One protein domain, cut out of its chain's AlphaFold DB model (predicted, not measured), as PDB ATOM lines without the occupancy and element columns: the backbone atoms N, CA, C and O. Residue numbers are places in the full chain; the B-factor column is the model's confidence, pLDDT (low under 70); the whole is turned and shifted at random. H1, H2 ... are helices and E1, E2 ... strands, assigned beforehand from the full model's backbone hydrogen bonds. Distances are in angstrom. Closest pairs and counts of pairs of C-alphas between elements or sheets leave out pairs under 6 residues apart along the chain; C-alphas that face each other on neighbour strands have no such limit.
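Overview. This is residues 133 to 272 of the 272 residues of an uncharacterized protein of Candidatus Roizmanbacteria bacterium RIFCSPHIGHO2_02_FULL_38_11 (UniProt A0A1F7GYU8). A twisted sheet of seven strands makes the body, a wall with helix H3 over its E6 to E9 part and the small helices H1 and H2 over its E3 edge. On the side of E3 and E4 away from H2 stands a small hairpin, E1 and E2, and the last residues fold back from E9 to pair with E2. The printed part has 140 residues, with three named helices and nine named strands in the order E1 E2 E3 E4 H1 H2 E5 H3 E6 E7 E8 E9, class mixed. The large sheet runs E3 E4 E5 E9 E8 E7 E6, all antiparallel, and its strands' lines turn by 110 degrees from edge to edge. The whole is compact, with a radius of gyration of the C-alphas of 14.8 A, and rounded, with spans of 38 by 36 by 33 A.

Arrangement. E1, residues 133 to 135, and E2, residues 140 to 143, form an antiparallel hairpin, with N 133 and O 142 at 2.8 A. E3, residues 149 to 156, is an edge strand of the large sheet; the closest C-alphas of E1 and E3, those of Tyr 133 and Val 150, are 7.5 A apart, while E2 and E3 are apart. E4, residues 161 to 168, forms a hairpin with E3, with N 153 and O 164 at 2.8 A. H1, residues 171 to 175, is on the sheet over E3 at a height of 6.4 A. H2, residues 177 to 183, runs across the strands at 88 degrees to E3 on the local plane, at a height over the sheet of 7.9 A; its closest C-alpha pair with E3 is Cys 153 and Cys 181, 5.6 A. H1 and H2 only just touch, with 3 pairs of C-alphas within 8 A, and only at the corner. E5, residues 190 to 195, is antiparallel to E4, with N 163 and O 192 at 2.9 A. H3, residues 202 to 212, is 7.1 A over the sheet; it runs along the strands, at 6 degrees on the local plane to E6, residues 213 to 222, and lies only just over E6, with 3 of its 11 C-alphas falling there. E7, residues 225 to 234, E8, residues 245 to 253, and E9, residues 256 to 261, complete a meander with E6, each strand the antiparallel neighbour of the one before. Its N and O pairs include N 218 and O 229 at 2.9 A, N 248 and O 230 at 2.9 A, and N 258 and O 251 at 2.8 A. E9 is also the antiparallel neighbour of E5, with N 257 and O 193 at 2.8 A. Every O i to N i+4 pair is within hydrogen-bond range in H1, 5 of 7 are in H3, and 1 of 3 in H2, where 3 of 4 O i to N i+3 pairs are within range.

Along the chain. E1 begins with C-alpha 133 at (-22.191, -19.777, -2.878). E3 is 21.8 A from first to last C-alpha and E4 23.1 A. H3 is 16.4 A long, starting at C-alpha 202, (1.679, -17.019, 1.433). E6, 24.4 A, bends by 59 degrees at residue 219; E7 is 27.7 A and E8 25.3 A. E9, 16.2 A, ends at C-alpha 261, (-8.572, -18.083, -10.480).

Size, cuts and confidence. The two C-alphas farthest apart, those of Gln 146 and Ser 237, are 40.7 A apart. The printed part has no cut and no long link, and it ends at the chain's last residue, Leu 272. Residues 270 to 271 pair antiparallel with residues 140 to 141 of E2. The mean pLDDT of the printed part is 84.5; residues 175 to 188, 196 to 198 and 239 to 240 are under 70.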
ATOM      1  N   TYR A 133     -22.829 -18.671  -3.571       88.75
ATOM      2  CA  TYR A 133     -22.191 -19.777  -2.878       88.75
ATOM      3  C   TYR A 133     -21.488 -19.263  -1.625       88.75
ATOM      4  O   TYR A 133     -20.785 -18.250  -1.669       88.75
ATOM      5  N   VAL A 134     -21.686 -19.962  -0.510       89.31
ATOM      6  CA  VAL A 134     -21.124 -19.631   0.800       89.31
ATOM      7  C   VAL A 134     -20.482 -20.888   1.368       89.31
ATOM      8  O   VAL A 134     -21.120 -21.937   1.430       89.31
ATOM      9  N   ASN A 135     -19.226 -20.780   1.792       88.62
ATOM     10  CA  ASN A 135     -18.525 -21.823   2.521       88.62
ATOM     11  C   ASN A 135     -18.080 -21.265   3.874       88.62
ATOM     12  O   ASN A 135     -17.071 -20.568   3.970       88.62
ATOM     13  N   GLU A 136     -18.853 -21.560   4.917       88.69
ATOM     14  CA  GLU A 136     -18.579 -21.081   6.277       88.69
ATOM     15  C   GLU A 136     -17.316 -21.729   6.866       88.69
ATOM     16  O   GLU A 136     -16.555 -21.071   7.566       88.69
ATOM     17  N   ASN A 137     -17.036 -22.990   6.515       86.50
ATOM     18  CA  ASN A 137     -15.890 -23.741   7.037       86.50
ATOM     19  C   ASN A 137     -14.539 -23.134   6.637       86.50
ATOM     20  O   ASN A 137     -13.598 -23.134   7.432       86.50
ATOM     21  N   PHE A 138     -14.450 -22.642   5.401       88.81
ATOM     22  CA  PHE A 138     -13.270 -21.975   4.853       88.81
ATOM     23  C   PHE A 138     -13.445 -20.456   4.760       88.81
ATOM     24  O   PHE A 138     -12.590 -19.797   4.188       88.81
ATOM     25  N   GLY A 139     -14.527 -19.894   5.303       90.38
ATOM     26  CA  GLY A 139     -14.694 -18.451   5.472       90.38
ATOM     27  C   GLY A 139     -14.749 -17.638   4.176       90.38
ATOM     28  O   GLY A 139     -14.132 -16.577   4.098       90.38
ATOM     29  N   PHE A 140     -15.457 -18.104   3.142       92.44
ATOM     30  CA  PHE A 140     -15.596 -17.325   1.905       92.44
ATOM     31  C   PHE A 140     -16.955 -17.451   1.221       92.44
ATOM     32  O   PHE A 140     -17.716 -18.395   1.433       92.44
ATOM     33  N   SER A 141     -17.253 -16.492   0.345       92.06
ATOM     34  CA  SER A 141     -18.420 -16.542  -0.533       92.06
ATOM     35  C   SER A 141     -18.182 -15.846  -1.872       92.06
ATOM     36  O   SER A 141     -17.320 -14.973  -1.979       92.06
ATOM     37  N   PHE A 142     -18.951 -16.227  -2.891       92.62
ATOM     38  CA  PHE A 142     -18.966 -15.567  -4.199       92.62
ATOM     39  C   PHE A 142     -20.320 -15.751  -4.896       92.62
ATOM     40  O   PHE A 142     -21.103 -16.638  -4.556       92.62
ATOM     41  N   ASN A 143     -20.594 -14.908  -5.888       92.00
ATOM     42  CA  ASN A 143     -21.824 -14.937  -6.670       92.00
ATOM     43  C   ASN A 143     -21.724 -15.914  -7.851       92.00
ATOM     44  O   ASN A 143     -20.726 -15.968  -8.573       92.00
ATOM     45  N   LEU A 144     -22.814 -16.627  -8.089       88.81
ATOM     46  CA  LEU A 144     -23.060 -17.483  -9.239       88.81
ATOM     47  C   LEU A 144     -23.921 -16.745 -10.264       88.81
ATOM     48  O   LEU A 144     -24.663 -15.821  -9.935       88.81
ATOM     49  N   ASN A 145     -23.825 -17.147 -11.524       88.38
ATOM     50  CA  ASN A 145     -24.808 -16.767 -12.529       88.38
ATOM     51  C   ASN A 145     -25.985 -17.747 -12.498       88.38
ATOM     52  O   ASN A 145     -25.902 -18.851 -11.960       88.38
ATOM     53  N   GLN A 146     -27.088 -17.360 -13.130       84.31
ATOM     54  CA  GLN A 146     -28.247 -18.232 -13.261       84.31
ATOM     55  C   GLN A 146     -27.888 -19.525 -14.014       84.31
ATOM     56  O   GLN A 146     -27.337 -19.477 -15.112       84.31
ATOM     57  N   GLY A 147     -28.232 -20.677 -13.428       80.75
ATOM     58  CA  GLY A 147     -27.962 -22.000 -14.004       80.75
ATOM     59  C   GLY A 147     -26.545 -22.531 -13.761       80.75
ATOM     60  O   GLY A 147     -26.230 -23.626 -14.221       80.75
ATOM     61  N   GLU A 148     -25.706 -21.786 -13.040       86.44
ATOM     62  CA  GLU A 148     -24.415 -22.274 -12.565       86.44
ATOM     63  C   GLU A 148     -24.563 -23.044 -11.251       86.44
ATOM     64  O   GLU A 148     -25.371 -22.718 -10.379       86.44
ATOM     65  N   TRP A 149     -23.723 -24.056 -11.110       82.94
ATOM     66  CA  TRP A 149     -23.637 -24.930  -9.957       82.94
ATOM     67  C   TRP A 149     -22.203 -24.977  -9.462       82.94
ATOM     68  O   TRP A 149     -21.264 -24.727 -10.218       82.94
ATOM     69  N   VAL A 150     -22.033 -25.339  -8.196       84.81
ATOM     70  CA  VAL A 150     -20.716 -25.481  -7.582       84.81
ATOM     71  C   VAL A 150     -20.420 -26.951  -7.353       84.81
ATOM     72  O   VAL A 150     -21.241 -27.672  -6.788       84.81
ATOM     73  N   VAL A 151     -19.232 -27.374  -7.772       85.12
ATOM     74  CA  VAL A 151     -18.643 -28.650  -7.371       85.12
ATOM     75  C   VAL A 151     -17.609 -28.359  -6.292       85.12
ATOM     76  O   VAL A 151     -16.790 -27.452  -6.442       85.12
ATOM     77  N   VAL A 152     -17.667 -29.115  -5.198       85.88
ATOM     78  CA  VAL A 152     -16.725 -29.013  -4.081       85.88
ATOM     79  C   VAL A 152     -15.981 -30.333  -3.966       85.88
ATOM     80  O   VAL A 152     -16.603 -31.383  -3.828       85.88
ATOM     81  N   CYS A 153     -14.655 -30.262  -3.994       84.69
ATOM     82  CA  CYS A 153     -13.766 -31.411  -3.917       84.69
ATOM     83  C   CYS A 153     -12.893 -31.318  -2.672       84.69
ATOM     84  O   CYS A 153     -11.863 -30.639  -2.679       84.69
ATOM     85  N   PRO A 154     -13.335 -31.948  -1.573       85.56
ATOM     86  CA  PRO A 154     -12.581 -31.965  -0.337       85.56
ATOM     87  C   PRO A 154     -11.424 -32.963  -0.388       85.56
ATOM     88  O   PRO A 154     -11.604 -34.117  -0.773       85.56
ATOM     89  N   ASN A 155     -10.255 -32.543   0.092       83.50
ATOM     90  CA  ASN A 155      -9.134 -33.427   0.406       83.50
ATOM     91  C   ASN A 155      -8.797 -33.279   1.895       83.50
ATOM     92  O   ASN A 155      -7.848 -32.614   2.302       83.50
ATOM     93  N   LEU A 156      -9.657 -33.875   2.722       82.50
ATOM     94  CA  LEU A 156      -9.603 -33.763   4.176       82.50
ATOM     95  C   LEU A 156      -9.006 -35.045   4.768       82.50
ATOM     96  O   LEU A 156      -9.619 -36.111   4.722       82.50
ATOM     97  N   ASN A 157      -7.800 -34.949   5.319       81.75
ATOM     98  CA  ASN A 157      -7.123 -36.004   6.070       81.75
ATOM     99  C   ASN A 157      -6.250 -35.393   7.183       81.75
ATOM    100  O   ASN A 157      -6.215 -34.184   7.383       81.75
ATOM    101  N   GLU A 158      -5.530 -36.214   7.943       78.56
ATOM    102  CA  GLU A 158      -4.719 -35.732   9.075       78.56
ATOM    103  C   GLU A 158      -3.616 -34.724   8.675       78.56
ATOM    104  O   GLU A 158      -3.165 -33.916   9.500       78.56
ATOM    105  N   PHE A 159      -3.221 -34.717   7.398       78.19
ATOM    106  CA  PHE A 159      -2.192 -33.841   6.836       78.19
ATOM    107  C   PHE A 159      -2.756 -32.704   5.975       78.19
ATOM    108  O   PHE A 159      -2.100 -31.671   5.844       78.19
ATOM    109  N   ASN A 160      -3.950 -32.880   5.411       80.50
ATOM    110  CA  ASN A 160      -4.563 -31.955   4.465       80.50
ATOM    111  C   ASN A 160      -5.956 -31.530   4.935       80.50
ATOM    112  O   ASN A 160      -6.780 -32.344   5.323       80.50
ATOM    113  N   ASP A 161      -6.205 -30.235   4.889       86.12
ATOM    114  CA  ASP A 161      -7.465 -29.579   5.199       86.12
ATOM    115  C   ASP A 161      -7.673 -28.495   4.142       86.12
ATOM    116  O   ASP A 161      -7.488 -27.295   4.381       86.12
ATOM    117  N   ASN A 162      -7.929 -28.962   2.921       88.38
ATOM    118  CA  ASN A 162      -8.117 -28.140   1.738       88.38
ATOM    119  C   ASN A 162      -9.316 -28.607   0.909       88.38
ATOM    120  O   ASN A 162      -9.730 -29.770   0.942       88.38
ATOM    121  N   ILE A 163      -9.871 -27.665   0.154       88.69
ATOM    122  CA  ILE A 163     -10.933 -27.917  -0.815       88.69
ATOM    123  C   ILE A 163     -10.583 -27.237  -2.141       88.69
ATOM    124  O   ILE A 163     -10.063 -26.117  -2.168       88.69
ATOM    125  N   ALA A 164     -10.901 -27.916  -3.238       89.38
ATOM    126  CA  ALA A 164     -10.982 -27.323  -4.563       89.38
ATOM    127  C   ALA A 164     -12.454 -27.067  -4.905       89.38
ATOM    128  O   ALA A 164     -13.332 -27.861  -4.564       89.38
ATOM    129  N   VAL A 165     -12.741 -25.934  -5.535       89.38
ATOM    130  CA  VAL A 165     -14.099 -25.500  -5.860       89.38
ATOM    131  C   VAL A 165     -14.121 -24.956  -7.275       89.38
ATOM    132  O   VAL A 165     -13.369 -24.039  -7.596       89.38
ATOM    133  N   TRP A 166     -15.018 -25.447  -8.121       87.12
ATOM    134  CA  TRP A 166     -15.240 -24.852  -9.439       87.12
ATOM    135  C   TRP A 166     -16.716 -24.766  -9.782       87.12
ATOM    136  O   TRP A 166     -17.585 -25.323  -9.109       87.12
ATOM    137  N   ILE A 167     -16.982 -24.009 -10.841       87.19
ATOM    138  CA  ILE A 167     -18.321 -23.753 -11.343       87.19
ATOM    139  C   ILE A 167     -18.570 -24.640 -12.559       87.19
ATOM    140  O   ILE A 167     -17.749 -24.686 -13.475       87.19
ATOM    141  N   THR A 168     -19.724 -25.297 -12.587       83.44
ATOM    142  CA  THR A 168     -20.216 -26.057 -13.738       83.44
ATOM    143  C   THR A 168     -21.612 -25.590 -14.134       83.44
ATOM    144  O   THR A 168     -22.348 -25.009 -13.340       83.44
ATOM    145  N   THR A 169     -21.985 -25.835 -15.385       83.94
ATOM    146  CA  THR A 169     -23.367 -25.677 -15.869       83.94
ATOM    147  C   THR A 169     -24.066 -27.027 -16.030       83.94
ATOM    148  O   THR A 169     -25.267 -27.059 -16.288       83.94
ATOM    149  N   ASP A 170     -23.344 -28.143 -15.848       80.00
ATOM    150  CA  ASP A 170     -23.931 -29.479 -15.856       80.00
ATOM    151  C   ASP A 170     -24.384 -29.857 -14.433       80.00
ATOM    152  O   ASP A 170     -23.550 -30.137 -13.564       80.00
ATOM    153  N   PRO A 171     -25.699 -29.932 -14.166       72.19
ATOM    154  CA  PRO A 171     -26.201 -30.315 -12.850       72.19
ATOM    155  C   PRO A 171     -25.774 -31.733 -12.445       72.19
ATOM    156  O   PRO A 171     -25.781 -32.055 -11.259       72.19
ATOM    157  N   ARG A 172     -25.396 -32.602 -13.393       71.81
ATOM    158  CA  ARG A 172     -24.922 -33.961 -13.090       71.81
ATOM    159  C   ARG A 172     -23.539 -33.953 -12.447       71.81
ATOM    160  O   ARG A 172     -23.283 -34.803 -11.601       71.81
ATOM    161  N   GLU A 173     -22.673 -33.010 -12.813       74.25
ATOM    162  CA  GLU A 173     -21.342 -32.856 -12.208       74.25
ATOM    163  C   GLU A 173     -21.445 -32.323 -10.778       74.25
ATOM    164  O   GLU A 173     -20.789 -32.839  -9.879       74.25
ATOM    165  N   ALA A 174     -22.339 -31.356 -10.553       70.00
ATOM    166  CA  ALA A 174     -22.641 -30.836  -9.219       70.00
ATOM    167  C   ALA A 174     -23.244 -31.894  -8.283       70.00
ATOM    168  O   ALA A 174     -22.982 -31.877  -7.081       70.00
ATOM    169  N   LYS A 175     -24.035 -32.823  -8.838       64.88
ATOM    170  CA  LYS A 175     -24.610 -33.957  -8.104       64.88
ATOM    171  C   LYS A 175     -23.556 -35.042  -7.847       64.88
ATOM    172  O   LYS A 175     -23.333 -35.420  -6.708       64.88
ATOM    173  N   ASN A 176     -22.819 -35.496  -8.858       65.00
ATOM    174  CA  ASN A 176     -21.846 -36.588  -8.711       65.00
ATOM    175  C   ASN A 176     -20.441 -36.095  -8.327       65.00
ATOM    176  O   ASN A 176     -19.465 -36.401  -9.028       65.00
ATOM    177  N   GLN A 177     -20.344 -35.376  -7.201       66.25
ATOM    178  CA  GLN A 177     -19.118 -34.715  -6.731       66.25
ATOM    179  C   GLN A 177     -17.897 -35.645  -6.781       66.25
ATOM    180  O   GLN A 177     -16.896 -35.290  -7.389       66.25
ATOM    181  N   GLY A 178     -17.997 -36.883  -6.283       61.31
ATOM    182  CA  GLY A 178     -16.866 -37.824  -6.268       61.31
ATOM    183  C   GLY A 178     -16.268 -38.139  -7.648       61.31
ATOM    184  O   GLY A 178     -15.051 -38.197  -7.794       61.31
ATOM    185  N   SER A 179     -17.100 -38.293  -8.684       61.38
ATOM    186  CA  SER A 179     -16.617 -38.528 -10.057       61.38
ATOM    187  C   SER A 179     -16.153 -37.247 -10.756       61.38
ATOM    188  O   SER A 179     -15.256 -37.295 -11.597       61.38
ATOM    189  N   ALA A 180     -16.739 -36.103 -10.392       62.69
ATOM    190  CA  ALA A 180     -16.351 -34.797 -10.908       62.69
ATOM    191  C   ALA A 180     -14.969 -34.377 -10.372       62.69
ATOM    192  O   ALA A 180     -14.147 -33.892 -11.143       62.69
ATOM    193  N   CYS A 181     -14.658 -34.694  -9.108       69.94
ATOM    194  CA  CYS A 181     -13.331 -34.523  -8.497       69.94
ATOM    195  C   CYS A 181     -12.218 -35.326  -9.177       69.94
ATOM    196  O   CYS A 181     -11.053 -34.972  -9.070       69.94
ATOM    197  N   ALA A 182     -12.543 -36.390  -9.912       60.38
ATOM    198  CA  ALA A 182     -11.543 -37.152 -10.658       60.38
ATOM    199  C   ALA A 182     -11.164 -36.511 -12.008       60.38
ATOM    200  O   ALA A 182     -10.239 -36.986 -12.667       60.38
ATOM    201  N   ARG A 183     -11.888 -35.469 -12.451       59.66
ATOM    202  CA  ARG A 183     -11.692 -34.792 -13.745       59.66
ATOM    203  C   ARG A 183     -11.084 -33.394 -13.610       59.66
ATOM    204  O   ARG A 183     -11.192 -32.641 -14.571       59.66
ATOM    205  N   GLU A 184     -10.488 -33.067 -12.456       56.12
ATOM    206  CA  GLU A 184      -9.881 -31.758 -12.158       56.12
ATOM    207  C   GLU A 184      -9.184 -31.157 -13.389       56.12
ATOM    208  O   GLU A 184      -8.240 -31.724 -13.954       56.12
ATOM    209  N   GLU A 185      -9.685 -30.005 -13.826       58.19
ATOM    210  CA  GLU A 185      -9.110 -29.244 -14.925       58.19
ATOM    211  C   GLU A 185      -8.139 -28.236 -14.315       58.19
ATOM    212  O   GLU A 185      -8.481 -27.070 -14.115       58.19
ATOM    213  N   SER A 186      -6.918 -28.713 -14.047       56.03
ATOM    214  CA  SER A 186      -5.817 -27.955 -13.440       56.03
ATOM    215  C   SER A 186      -5.841 -26.462 -13.805       56.03
ATOM    216  O   SER A 186      -5.580 -26.072 -14.949       56.03
ATOM    217  N   GLY A 187      -6.145 -25.619 -12.812       55.34
ATOM    218  CA  GLY A 187      -6.038 -24.160 -12.917       55.34
ATOM    219  C   GLY A 187      -7.348 -23.415 -13.175       55.34
ATOM    220  O   GLY A 187      -7.311 -22.198 -13.387       55.34
ATOM    221  N   LYS A 188      -8.496 -24.101 -13.146       61.12
ATOM    222  CA  LYS A 188      -9.825 -23.460 -13.189       61.12
ATOM    223  C   LYS A 188     -10.551 -23.472 -11.847       61.12
ATOM    224  O   LYS A 188     -11.580 -22.805 -11.718       61.12
ATOM    225  N   GLU A 189     -10.018 -24.181 -10.862       81.38
ATOM    226  CA  GLU A 189     -10.599 -24.287  -9.534       81.38
ATOM    227  C   GLU A 189     -10.116 -23.160  -8.610       81.38
ATOM    228  O   GLU A 189      -8.945 -22.776  -8.595       81.38
ATOM    229  N   LEU A 190     -11.031 -22.634  -7.796       87.19
ATOM    230  CA  LEU A 190     -10.675 -21.977  -6.549       87.19
ATOM    231  C   LEU A 190     -10.110 -23.021  -5.602       87.19
ATOM    232  O   LEU A 190     -10.769 -24.009  -5.295       87.19
ATOM    233  N   PHE A 191      -8.913 -22.770  -5.102       87.88
ATOM    234  CA  PHE A 191      -8.277 -23.629  -4.120       87.88
ATOM    235  C   PHE A 191      -8.190 -22.889  -2.793       87.88
ATOM    236  O   PHE A 191      -7.725 -21.748  -2.739       87.88
ATOM    237  N   THR A 192      -8.627 -23.531  -1.715       87.62
ATOM    238  CA  THR A 192      -8.432 -23.004  -0.364       87.62
ATOM    239  C   THR A 192      -7.928 -24.082   0.577       87.62
ATOM    240  O   THR A 192      -8.272 -25.254   0.439       87.62
ATOM    241  N   SER A 193      -7.063 -23.691   1.506       87.19
ATOM    242  CA  SER A 193      -6.353 -24.611   2.388       87.19
ATOM    243  C   SER A 193      -6.089 -23.969   3.741       87.19
ATOM    244  O   SER A 193      -5.473 -22.906   3.807       87.19
ATOM    245  N   ARG A 194      -6.522 -24.629   4.820       85.69
ATOM    246  CA  ARG A 194      -6.095 -24.318   6.197       85.69
ATOM    247  C   ARG A 194      -4.816 -25.057   6.561       85.69
ATOM    248  O   ARG A 194      -4.002 -24.575   7.342       85.69
ATOM    249  N   LYS A 195      -4.663 -26.260   6.009       74.38
ATOM    250  CA  LYS A 195      -3.527 -27.141   6.246       74.38
ATOM    251  C   LYS A 195      -3.231 -27.879   4.954       74.38
ATOM    252  O   LYS A 195      -4.031 -28.669   4.482       74.38
ATOM    253  N   ALA A 196      -2.079 -27.631   4.371       65.88
ATOM    254  CA  ALA A 196      -1.533 -28.478   3.326       65.88
ATOM    255  C   ALA A 196      -0.044 -28.603   3.612       65.88
ATOM    256  O   ALA A 196       0.560 -27.648   4.105       65.88
ATOM    257  N   ASN A 197       0.524 -29.786   3.371       61.44
ATOM    258  CA  ASN A 197       1.921 -30.084   3.686       61.44
ATOM    259  C   ASN A 197       2.845 -28.937   3.235       61.44
ATOM    260  O   ASN A 197       3.064 -28.747   2.042       61.44
ATOM    261  N   ASN A 198       3.397 -28.201   4.206       67.56
ATOM    262  CA  ASN A 198       4.309 -27.068   4.014       67.56
ATOM    263  C   ASN A 198       3.707 -25.788   3.392       67.56
ATOM    264  O   ASN A 198       4.456 -25.029   2.795       67.56
ATOM    265  N   LEU A 199       2.403 -25.516   3.534       75.81
ATOM    266  CA  LEU A 199       1.770 -24.241   3.151       75.81
ATOM    267  C   LEU A 199       1.278 -23.480   4.394       75.81
ATOM    268  O   LEU A 199       0.076 -23.378   4.629       75.81
ATOM    269  N   ASN A 200       2.208 -22.971   5.209       80.31
ATOM    270  CA  ASN A 200       1.883 -22.246   6.449       80.31
ATOM    271  C   ASN A 200       1.822 -20.722   6.255       80.31
ATOM    272  O   ASN A 200       1.405 -19.998   7.158       80.31
ATOM    273  N   SER A 201       2.271 -20.235   5.100       87.44
ATOM    274  CA  SER A 201       2.330 -18.822   4.741       87.44
ATOM    275  C   SER A 201       2.054 -18.619   3.250       87.44
ATOM    276  O   SER A 201       2.062 -19.564   2.452       87.44
ATOM    277  N   ILE A 202       1.828 -17.367   2.851       90.06
ATOM    278  CA  ILE A 202       1.679 -17.019   1.433       90.06
ATOM    279  C   ILE A 202       3.010 -17.171   0.675       90.06
ATOM    280  O   ILE A 202       3.028 -17.515  -0.508       90.06
ATOM    281  N   GLU A 203       4.137 -16.988   1.362       91.38
ATOM    282  CA  GLU A 203       5.486 -17.179   0.833       91.38
ATOM    283  C   GLU A 203       5.785 -18.650   0.528       91.38
ATOM    284  O   GLU A 203       6.392 -18.947  -0.508       91.38
ATOM    285  N   ASP A 204       5.318 -19.573   1.371       89.75
ATOM    286  CA  ASP A 204       5.439 -21.015   1.125       89.75
ATOM    287  C   ASP A 204       4.700 -21.424  -0.156       89.75
ATOM    288  O   ASP A 204       5.206 -22.210  -0.970       89.75
ATOM    289  N   TYR A 205       3.519 -20.835  -0.375       91.12
ATOM    290  CA  TYR A 205       2.758 -21.036  -1.604       91.12
ATOM    291  C   TYR A 205       3.532 -20.543  -2.824       91.12
ATOM    292  O   TYR A 205       3.677 -21.284  -3.797       91.12
ATOM    293  N   PHE A 206       4.094 -19.334  -2.772       93.38
ATOM    294  CA  PHE A 206       4.895 -18.820  -3.885       93.38
ATOM    295  C   PHE A 206       6.152 -19.646  -4.139       93.38
ATOM    296  O   PHE A 206       6.494 -19.868  -5.294       93.38
ATOM    297  N   THR A 207       6.810 -20.133  -3.088       92.25
ATOM    298  CA  THR A 207       8.006 -20.977  -3.218       92.25
ATOM    299  C   THR A 207       7.682 -22.284  -3.934       92.25
ATOM    300  O   THR A 207       8.440 -22.723  -4.798       92.25
ATOM    301  N   THR A 208       6.541 -22.890  -3.600       89.31
ATOM    302  CA  THR A 208       6.029 -24.078  -4.291       89.31
ATOM    303  C   THR A 208       5.681 -23.755  -5.742       89.31
ATOM    304  O   THR A 208       6.169 -24.425  -6.646       89.31
ATOM    305  N   LEU A 209       4.911 -22.690  -5.977       90.06
ATOM    306  CA  LEU A 209       4.445 -22.301  -7.310       90.06
ATOM    307  C   LEU A 209       5.593 -21.948  -8.269       90.06
ATOM    308  O   LEU A 209       5.520 -22.249  -9.458       90.06
ATOM    309  N   SER A 210       6.667 -21.342  -7.759       92.00
ATOM    310  CA  SER A 210       7.851 -20.979  -8.546       92.00
ATOM    311  C   SER A 210       8.666 -22.172  -9.054       92.00
ATOM    312  O   SER A 210       9.559 -21.974  -9.877       92.00
ATOM    313  N   ARG A 211       8.393 -23.398  -8.585       90.19
ATOM    314  CA  ARG A 211       9.026 -24.610  -9.135       90.19
ATOM    315  C   ARG A 211       8.530 -24.901 -10.549       90.19
ATOM    316  O   ARG A 211       9.347 -25.182 -11.419       90.19
ATOM    317  N   ASP A 212       7.229 -24.727 -10.765       89.62
ATOM    318  CA  ASP A 212       6.556 -25.108 -12.011       89.62
ATOM    319  C   ASP A 212       6.283 -23.900 -12.931       89.62
ATOM    320  O   ASP A 212       6.050 -24.044 -14.136       89.62
ATOM    321  N   TYR A 213       6.316 -22.681 -12.378       91.69
ATOM    322  CA  TYR A 213       6.002 -21.443 -13.092       91.69
ATOM    323  C   TYR A 213       7.042 -20.351 -12.866       91.69
ATOM    324  O   TYR A 213       7.453 -20.072 -11.741       91.69
ATOM    325  N   ASN A 214       7.364 -19.618 -13.928       93.88
ATOM    326  CA  ASN A 214       7.947 -18.291 -13.791       93.88
ATOM    327  C   ASN A 214       6.824 -17.299 -13.450       93.88
ATOM    328  O   ASN A 214       5.914 -17.123 -14.263       93.88
ATOM    329  N   ILE A 215       6.855 -16.708 -12.249       95.38
ATOM    330  CA  ILE A 215       5.749 -15.906 -11.702       95.38
ATOM    331  C   ILE A 215       6.093 -14.421 -11.557       95.38
ATOM    332  O   ILE A 215       7.178 -14.047 -11.121       95.38
ATOM    333  N   GLU A 216       5.097 -13.584 -11.812       96.75
ATOM    334  CA  GLU A 216       5.065 -12.160 -11.496       96.75
ATOM    335  C   GLU A 216       3.970 -11.907 -10.458       96.75
ATOM    336  O   GLU A 216       2.906 -12.537 -10.484       96.75
ATOM    337  N   LYS A 217       4.241 -11.001  -9.516       96.44
ATOM    338  CA  LYS A 217       3.371 -10.719  -8.371       96.44
ATOM    339  C   LYS A 217       3.141  -9.219  -8.253       96.44
ATOM    340  O   LYS A 217       4.094  -8.448  -8.206       96.44
ATOM    341  N   GLU A 218       1.881  -8.829  -8.160       96.94
ATOM    342  CA  GLU A 218       1.431  -7.456  -7.939       96.94
ATOM    343  C   GLU A 218       0.652  -7.424  -6.620       96.94
ATOM    344  O   GLU A 218      -0.291  -8.194  -6.451       96.94
ATOM    345  N   GLU A 219       1.059  -6.591  -5.660       96.81
ATOM    346  CA  GLU A 219       0.367  -6.494  -4.367       96.81
ATOM    347  C   GLU A 219      -1.012  -5.853  -4.547       96.81
ATOM    348  O   GLU A 219      -1.165  -4.845  -5.240       96.81
ATOM    349  N   ILE A 220      -2.026  -6.442  -3.916       95.50
ATOM    350  CA  ILE A 220      -3.398  -5.939  -3.937       95.50
ATOM    351  C   ILE A 220      -3.995  -5.969  -2.532       95.50
ATOM    352  O   ILE A 220      -3.563  -6.719  -1.660       95.50
ATOM    353  N   THR A 221      -5.041  -5.179  -2.313       93.62
ATOM    354  CA  THR A 221      -5.858  -5.265  -1.100       93.62
ATOM    355  C   THR A 221      -7.313  -5.451  -1.495       93.62
ATOM    356  O   THR A 221      -7.846  -4.671  -2.284       93.62
ATOM    357  N   LEU A 222      -7.956  -6.475  -0.941       88.25
ATOM    358  CA  LEU A 222      -9.371  -6.767  -1.149       88.25
ATOM    359  C   LEU A 222     -10.052  -6.854   0.214       88.25
ATOM    360  O   LEU A 222      -9.659  -7.665   1.044       88.25
ATOM    361  N   LEU A 223     -11.059  -6.007   0.451       86.88
ATOM    362  CA  LEU A 223     -11.826  -5.988   1.709       86.88
ATOM    363  C   LEU A 223     -10.938  -5.887   2.969       86.88
ATOM    364  O   LEU A 223     -11.205  -6.515   3.986       86.88
ATOM    365  N   GLY A 224      -9.849  -5.117   2.889       88.94
ATOM    366  CA  GLY A 224      -8.890  -4.948   3.988       88.94
ATOM    367  C   GLY A 224      -7.887  -6.095   4.155       88.94
ATOM    368  O   GLY A 224      -6.968  -5.978   4.963       88.94
ATOM    369  N   VAL A 225      -8.001  -7.166   3.368       92.19
ATOM    370  CA  VAL A 225      -7.044  -8.277   3.342       92.19
ATOM    371  C   VAL A 225      -6.001  -8.014   2.257       92.19
ATOM    372  O   VAL A 225      -6.336  -7.826   1.084       92.19
ATOM    373  N   ARG A 226      -4.723  -7.995   2.646       94.50
ATOM    374  CA  ARG A 226      -3.598  -7.902   1.705       94.50
ATOM    375  C   ARG A 226      -3.387  -9.239   1.001       94.50
ATOM    376  O   ARG A 226      -3.489 -10.298   1.617       94.50
ATOM    377  N   GLY A 227      -3.072  -9.181  -0.281       95.00
ATOM    378  CA  GLY A 227      -2.781 -10.347  -1.102       95.00
ATOM    379  C   GLY A 227      -2.011  -9.959  -2.352       95.00
ATOM    380  O   GLY A 227      -1.498  -8.847  -2.467       95.00
ATOM    381  N   TYR A 228      -1.944 -10.879  -3.306       97.19
ATOM    382  CA  TYR A 228      -1.207 -10.678  -4.545       97.19
ATOM    383  C   TYR A 228      -2.018 -11.144  -5.738       97.19
ATOM    384  O   TYR A 228      -2.589 -12.234  -5.745       97.19
ATOM    385  N   LYS A 229      -2.009 -10.342  -6.791       96.75
ATOM    386  CA  LYS A 229      -2.345 -10.794  -8.128       96.75
ATOM    387  C   LYS A 229      -1.109 -11.454  -8.724       96.75
ATOM    388  O   LYS A 229      -0.058 -10.831  -8.838       96.75
ATOM    389  N   VAL A 230      -1.244 -12.726  -9.072       96.31
ATOM    390  CA  VAL A 230      -0.157 -13.578  -9.547       96.31
ATOM    391  C   VAL A 230      -0.430 -13.980 -10.984       96.31
ATOM    392  O   VAL A 230      -1.476 -14.558 -11.291       96.31
ATOM    393  N   THR A 231       0.520 -13.694 -11.862       95.69
ATOM    394  CA  THR A 231       0.558 -14.205 -13.233       95.69
ATOM    395  C   THR A 231       1.765 -15.103 -13.388       95.69
ATOM    396  O   THR A 231       2.815 -14.814 -12.830       95.69
ATOM    397  N   GLY A 232       1.638 -16.193 -14.136       93.12
ATOM    398  CA  GLY A 232       2.766 -17.089 -14.349       93.12
ATOM    399  C   GLY A 232       2.714 -17.807 -15.682       93.12
ATOM    400  O   GLY A 232       1.634 -18.049 -16.226       93.12
ATOM    401  N   THR A 233       3.889 -18.143 -16.199       92.62
ATOM    402  CA  THR A 233       4.076 -18.964 -17.402       92.62
ATOM    403  C   THR A 233       4.771 -20.259 -17.022       92.62
ATOM    404  O   THR A 233       5.771 -20.217 -16.301       92.62
ATOM    405  N   ARG A 234       4.241 -21.389 -17.488       90.88
ATOM    406  CA  ARG A 234       4.756 -22.721 -17.161       90.88
ATOM    407  C   ARG A 234       6.204 -22.861 -17.615       90.88
ATOM    408  O   ARG A 234       6.559 -22.436 -18.718       90.88
ATOM    409  N   ASN A 235       7.019 -23.502 -16.792       86.62
ATOM    410  CA  ASN A 235       8.379 -23.844 -17.162       86.62
ATOM    411  C   ASN A 235       8.361 -24.922 -18.266       86.62
ATOM    412  O   ASN A 235       7.608 -25.891 -18.225       86.62
ATOM    413  N   SER A 236       9.186 -24.735 -19.301       79.00
ATOM    414  CA  SER A 236       9.250 -25.599 -20.499       79.00
ATOM    415  C   SER A 236       9.591 -27.069 -20.189       79.00
ATOM    416  O   SER A 236       9.275 -27.968 -20.965       79.00
ATOM    417  N   SER A 237      10.236 -27.308 -19.049       71.88
ATOM    418  CA  SER A 237      10.768 -28.611 -18.647       71.88
ATOM    419  C   SER A 237       9.761 -29.511 -17.928       71.88
ATOM    420  O   SER A 237      10.051 -30.696 -17.769       71.88
ATOM    421  N   ASP A 238       8.599 -28.989 -17.523       70.31
ATOM    422  CA  ASP A 238       7.636 -29.749 -16.723       70.31
ATOM    423  C   ASP A 238       6.609 -30.498 -17.596       70.31
ATOM    424  O   ASP A 238       6.058 -29.931 -18.550       70.31
ATOM    425  N   PRO A 239       6.334 -31.786 -17.305       66.44
ATOM    426  CA  PRO A 239       5.411 -32.600 -18.090       66.44
ATOM    427  C   PRO A 239       3.952 -32.120 -17.964       66.44
ATOM    428  O   PRO A 239       3.513 -31.649 -16.916       66.44
ATOM    429  N   ALA A 240       3.167 -32.272 -19.040       58.94
ATOM    430  CA  ALA A 240       1.715 -32.047 -19.019       58.94
ATOM    431  C   ALA A 240       1.066 -32.984 -17.980       58.94
ATOM    432  O   ALA A 240       1.380 -34.178 -17.996       58.94
ATOM    433  N   PRO A 241       0.218 -32.468 -17.063       70.44
ATOM    434  CA  PRO A 241      -1.050 -31.808 -17.409       70.44
ATOM    435  C   PRO A 241      -1.257 -30.378 -16.852       70.44
ATOM    436  O   PRO A 241      -2.394 -29.930 -16.741       70.44
ATOM    437  N   LEU A 242      -0.196 -29.636 -16.515       79.62
ATOM    438  CA  LEU A 242      -0.320 -28.265 -15.985       79.62
ATOM    439  C   LEU A 242      -0.673 -27.220 -17.069       79.62
ATOM    440  O   LEU A 242      -0.156 -27.323 -18.190       79.62
ATOM    441  N   PRO A 243      -1.474 -26.178 -16.766       84.19
ATOM    442  CA  PRO A 243      -1.808 -25.122 -17.721       84.19
ATOM    443  C   PRO A 243      -0.574 -24.299 -18.108       84.19
ATOM    444  O   PRO A 243       0.297 -24.036 -17.282       84.19
ATOM    445  N   GLU A 244      -0.514 -23.852 -19.366       87.56
ATOM    446  CA  GLU A 244       0.609 -23.058 -19.895       87.56
ATOM    447  C   GLU A 244       0.748 -21.697 -19.195       87.56
ATOM    448  O   GLU A 244       1.854 -21.187 -19.013       87.56
ATOM    449  N   LYS A 245      -0.378 -21.101 -18.790       90.12
ATOM    450  CA  LYS A 245      -0.430 -19.803 -18.117       90.12
ATOM    451  C   LYS A 245      -1.392 -19.856 -16.946       90.12
ATOM    452  O   LYS A 245      -2.467 -20.440 -17.058       90.12
ATOM    453  N   ILE A 246      -1.028 -19.179 -15.865       91.62
ATOM    454  CA  ILE A 246      -1.864 -19.020 -14.677       91.62
ATOM    455  C   ILE A 246      -2.115 -17.545 -14.396       91.62
ATOM    456  O   ILE A 246      -1.283 -16.679 -14.688       91.62
ATOM    457  N   LYS A 247      -3.285 -17.261 -13.825       94.12
ATOM    458  CA  LYS A 247      -3.683 -15.916 -13.421       94.12
ATOM    459  C   LYS A 247      -4.629 -16.009 -12.231       94.12
ATOM    460  O   LYS A 247      -5.810 -16.302 -12.411       94.12
ATOM    461  N   ASN A 248      -4.100 -15.740 -11.039       94.94
ATOM    462  CA  ASN A 248      -4.782 -15.960  -9.763       94.94
ATOM    463  C   ASN A 248      -4.703 -14.717  -8.870       94.94
ATOM    464  O   ASN A 248      -3.751 -13.943  -8.964       94.94
ATOM    465  N   LEU A 249      -5.683 -14.527  -7.990       95.00
ATOM    466  CA  LEU A 249      -5.502 -13.722  -6.784       95.00
ATOM    467  C   LEU A 249      -5.179 -14.668  -5.637       95.00
ATOM    468  O   LEU A 249      -5.815 -15.711  -5.507       95.00
ATOM    469  N   VAL A 250      -4.198 -14.311  -4.824       95.50
ATOM    470  CA  VAL A 250      -3.715 -15.140  -3.725       95.50
ATOM    471  C   VAL A 250      -3.780 -14.336  -2.442       95.50
ATOM    472  O   VAL A 250      -3.213 -13.247  -2.361       95.50
ATOM    473  N   PHE A 251      -4.461 -14.882  -1.444       95.19
ATOM    474  CA  PHE A 251      -4.614 -14.267  -0.132       95.19
ATOM    475  C   PHE A 251      -4.281 -15.274   0.955       95.19
ATOM    476  O   PHE A 251      -4.512 -16.469   0.795       95.19
ATOM    477  N   PHE A 252      -3.783 -14.775   2.079       92.75
ATOM    478  CA  PHE A 252      -3.603 -15.566   3.285       92.75
ATOM    479  C   PHE A 252      -4.243 -14.814   4.442       92.75
ATOM    480  O   PHE A 252      -3.784 -13.734   4.817       92.75
ATOM    481  N   ASN A 253      -5.348 -15.346   4.954       91.38
ATOM    482  CA  ASN A 253      -6.170 -14.672   5.952       91.38
ATOM    483  C   ASN A 253      -6.614 -15.669   7.019       91.38
ATOM    484  O   ASN A 253      -7.101 -16.745   6.684       91.38
ATOM    485  N   ASN A 254      -6.444 -15.315   8.296       87.81
ATOM    486  CA  ASN A 254      -6.805 -16.157   9.444       87.81
ATOM    487  C   ASN A 254      -6.268 -17.605   9.367       87.81
ATOM    488  O   ASN A 254      -6.943 -18.547   9.769       87.81
ATOM    489  N   GLY A 255      -5.052 -17.786   8.836       87.50
ATOM    490  CA  GLY A 255      -4.431 -19.107   8.682       87.50
ATOM    491  C   GLY A 255      -4.952 -19.927   7.498       87.50
ATOM    492  O   GLY A 255      -4.645 -21.109   7.404       87.50
ATOM    493  N   ILE A 256      -5.735 -19.318   6.604       90.88
ATOM    494  CA  ILE A 256      -6.287 -19.964   5.413       90.88
ATOM    495  C   ILE A 256      -5.677 -19.322   4.167       90.88
ATOM    496  O   ILE A 256      -5.726 -18.100   3.992       90.88
ATOM    497  N   LEU A 257      -5.110 -20.149   3.294       93.19
ATOM    498  CA  LEU A 257      -4.667 -19.768   1.959       93.19
ATOM    499  C   LEU A 257      -5.857 -19.808   0.999       93.19
ATOM    500  O   LEU A 257      -6.545 -20.819   0.926       93.19
ATOM    501  N   TYR A 258      -6.040 -18.755   0.209       94.19
ATOM    502  CA  TYR A 258      -7.036 -18.669  -0.856       94.19
ATOM    503  C   TYR A 258      -6.333 -18.400  -2.180       94.19
ATOM    504  O   TYR A 258      -5.630 -17.399  -2.314       94.19
ATOM    505  N   VAL A 259      -6.555 -19.259  -3.170       94.06
ATOM    506  CA  VAL A 259      -6.082 -19.105  -4.546       94.06
ATOM    507  C   VAL A 259      -7.308 -19.019  -5.445       94.06
ATOM    508  O   VAL A 259      -8.028 -19.994  -5.647       94.06
ATOM    509  N   ILE A 260      -7.565 -17.822  -5.960       94.19
ATOM    510  CA  ILE A 260      -8.787 -17.472  -6.680       94.19
ATOM    511  C   ILE A 260      -8.444 -17.285  -8.164       94.19
ATOM    512  O   ILE A 260      -7.790 -16.293  -8.517       94.19
ATOM    513  N   PRO A 261      -8.876 -18.185  -9.060       92.31
ATOM    514  CA  PRO A 261      -8.572 -18.083 -10.480       92.31
ATOM    515  C   PRO A 261      -9.248 -16.871 -11.120       92.31
ATOM    516  O   PRO A 261     -10.289 -16.392 -10.664       92.31
ATOM    517  N   SER A 262      -8.668 -16.384 -12.219       90.50
ATOM    518  CA  SER A 262      -9.178 -15.223 -12.971       90.50
ATOM    519  C   SER A 262     -10.629 -15.317 -13.428       90.50
ATOM    520  O   SER A 262     -11.292 -14.290 -13.570       90.50
ATOM    521  N   THR A 263     -11.149 -16.532 -13.572       86.81
ATOM    522  CA  THR A 263     -12.555 -16.822 -13.876       86.81
ATOM    523  C   THR A 263     -13.521 -16.370 -12.775       86.81
ATOM    524  O   THR A 263     -14.697 -16.135 -13.059       86.81
ATOM    525  N   LEU A 264     -13.041 -16.208 -11.537       88.56
ATOM    526  CA  LEU A 264     -13.854 -15.838 -10.376       88.56
ATOM    527  C   LEU A 264     -13.682 -14.384  -9.920       88.56
ATOM    528  O   LEU A 264     -14.376 -13.941  -9.010       88.56
ATOM    529  N   TRP A 265     -12.800 -13.603 -10.546       89.00
ATOM    530  CA  TRP A 265     -12.490 -12.246 -10.071       89.00
ATOM    531  C   TRP A 265     -13.683 -11.289 -10.136       89.00
ATOM    532  O   TRP A 265     -13.820 -10.409  -9.291       89.00
ATOM    533  N   SER A 266     -14.568 -11.466 -11.117       88.12
ATOM    534  CA  SER A 266     -15.784 -10.661 -11.278       88.12
ATOM    535  C   SER A 266     -16.966 -11.158 -10.441       88.12
ATOM    536  O   SER A 266     -18.055 -10.596 -10.526       88.12
ATOM    537  N   ARG A 267     -16.781 -12.202  -9.624       89.75
ATOM    538  CA  ARG A 267     -17.861 -12.883  -8.892       89.75
ATOM    539  C   ARG A 267     -18.116 -12.318  -7.496       89.75
ATOM    540  O   ARG A 267     -18.720 -12.995  -6.675       89.75
ATOM    541  N   ASN A 268     -17.678 -11.089  -7.223       90.19
ATOM    542  CA  ASN A 268     -17.870 -10.414  -5.936       90.19
ATOM    543  C   ASN A 268     -17.433 -11.279  -4.735       90.19
ATOM    544  O   ASN A 268     -18.211 -11.554  -3.823       90.19
ATOM    545  N   PHE A 269     -16.194 -11.769  -4.796       91.81
ATOM    546  CA  PHE A 269     -15.627 -12.622  -3.760       91.81
ATOM    547  C   PHE A 269     -15.523 -11.876  -2.422       91.81
ATOM    548  O   PHE A 269     -15.046 -10.741  -2.380       91.81
ATOM    549  N   SER A 270     -15.922 -12.531  -1.331       91.00
ATOM    550  CA  SER A 270     -15.834 -11.998   0.030       91.00
ATOM    551  C   SER A 270     -15.251 -13.023   0.988       91.00
ATOM    552  O   SER A 270     -15.617 -14.196   0.933       91.00
ATOM    553  N   PHE A 271     -14.421 -12.546   1.913       91.06
ATOM    554  CA  PHE A 271     -14.064 -13.271   3.131       91.06
ATOM    555  C   PHE A 271     -15.218 -13.156   4.141       91.06
ATOM    556  O   PHE A 271     -15.941 -12.152   4.115       91.06
ATOM    557  N   LEU A 272     -15.420 -14.188   4.960       86.31
ATOM    558  CA  LEU A 272     -16.409 -14.241   6.045       86.31
ATOM    559  C   LEU A 272     -15.730 -14.103   7.410       86.31
ATOM    560  O   LEU A 272     -14.566 -14.554   7.537       86.31
TER     561      LEU A 272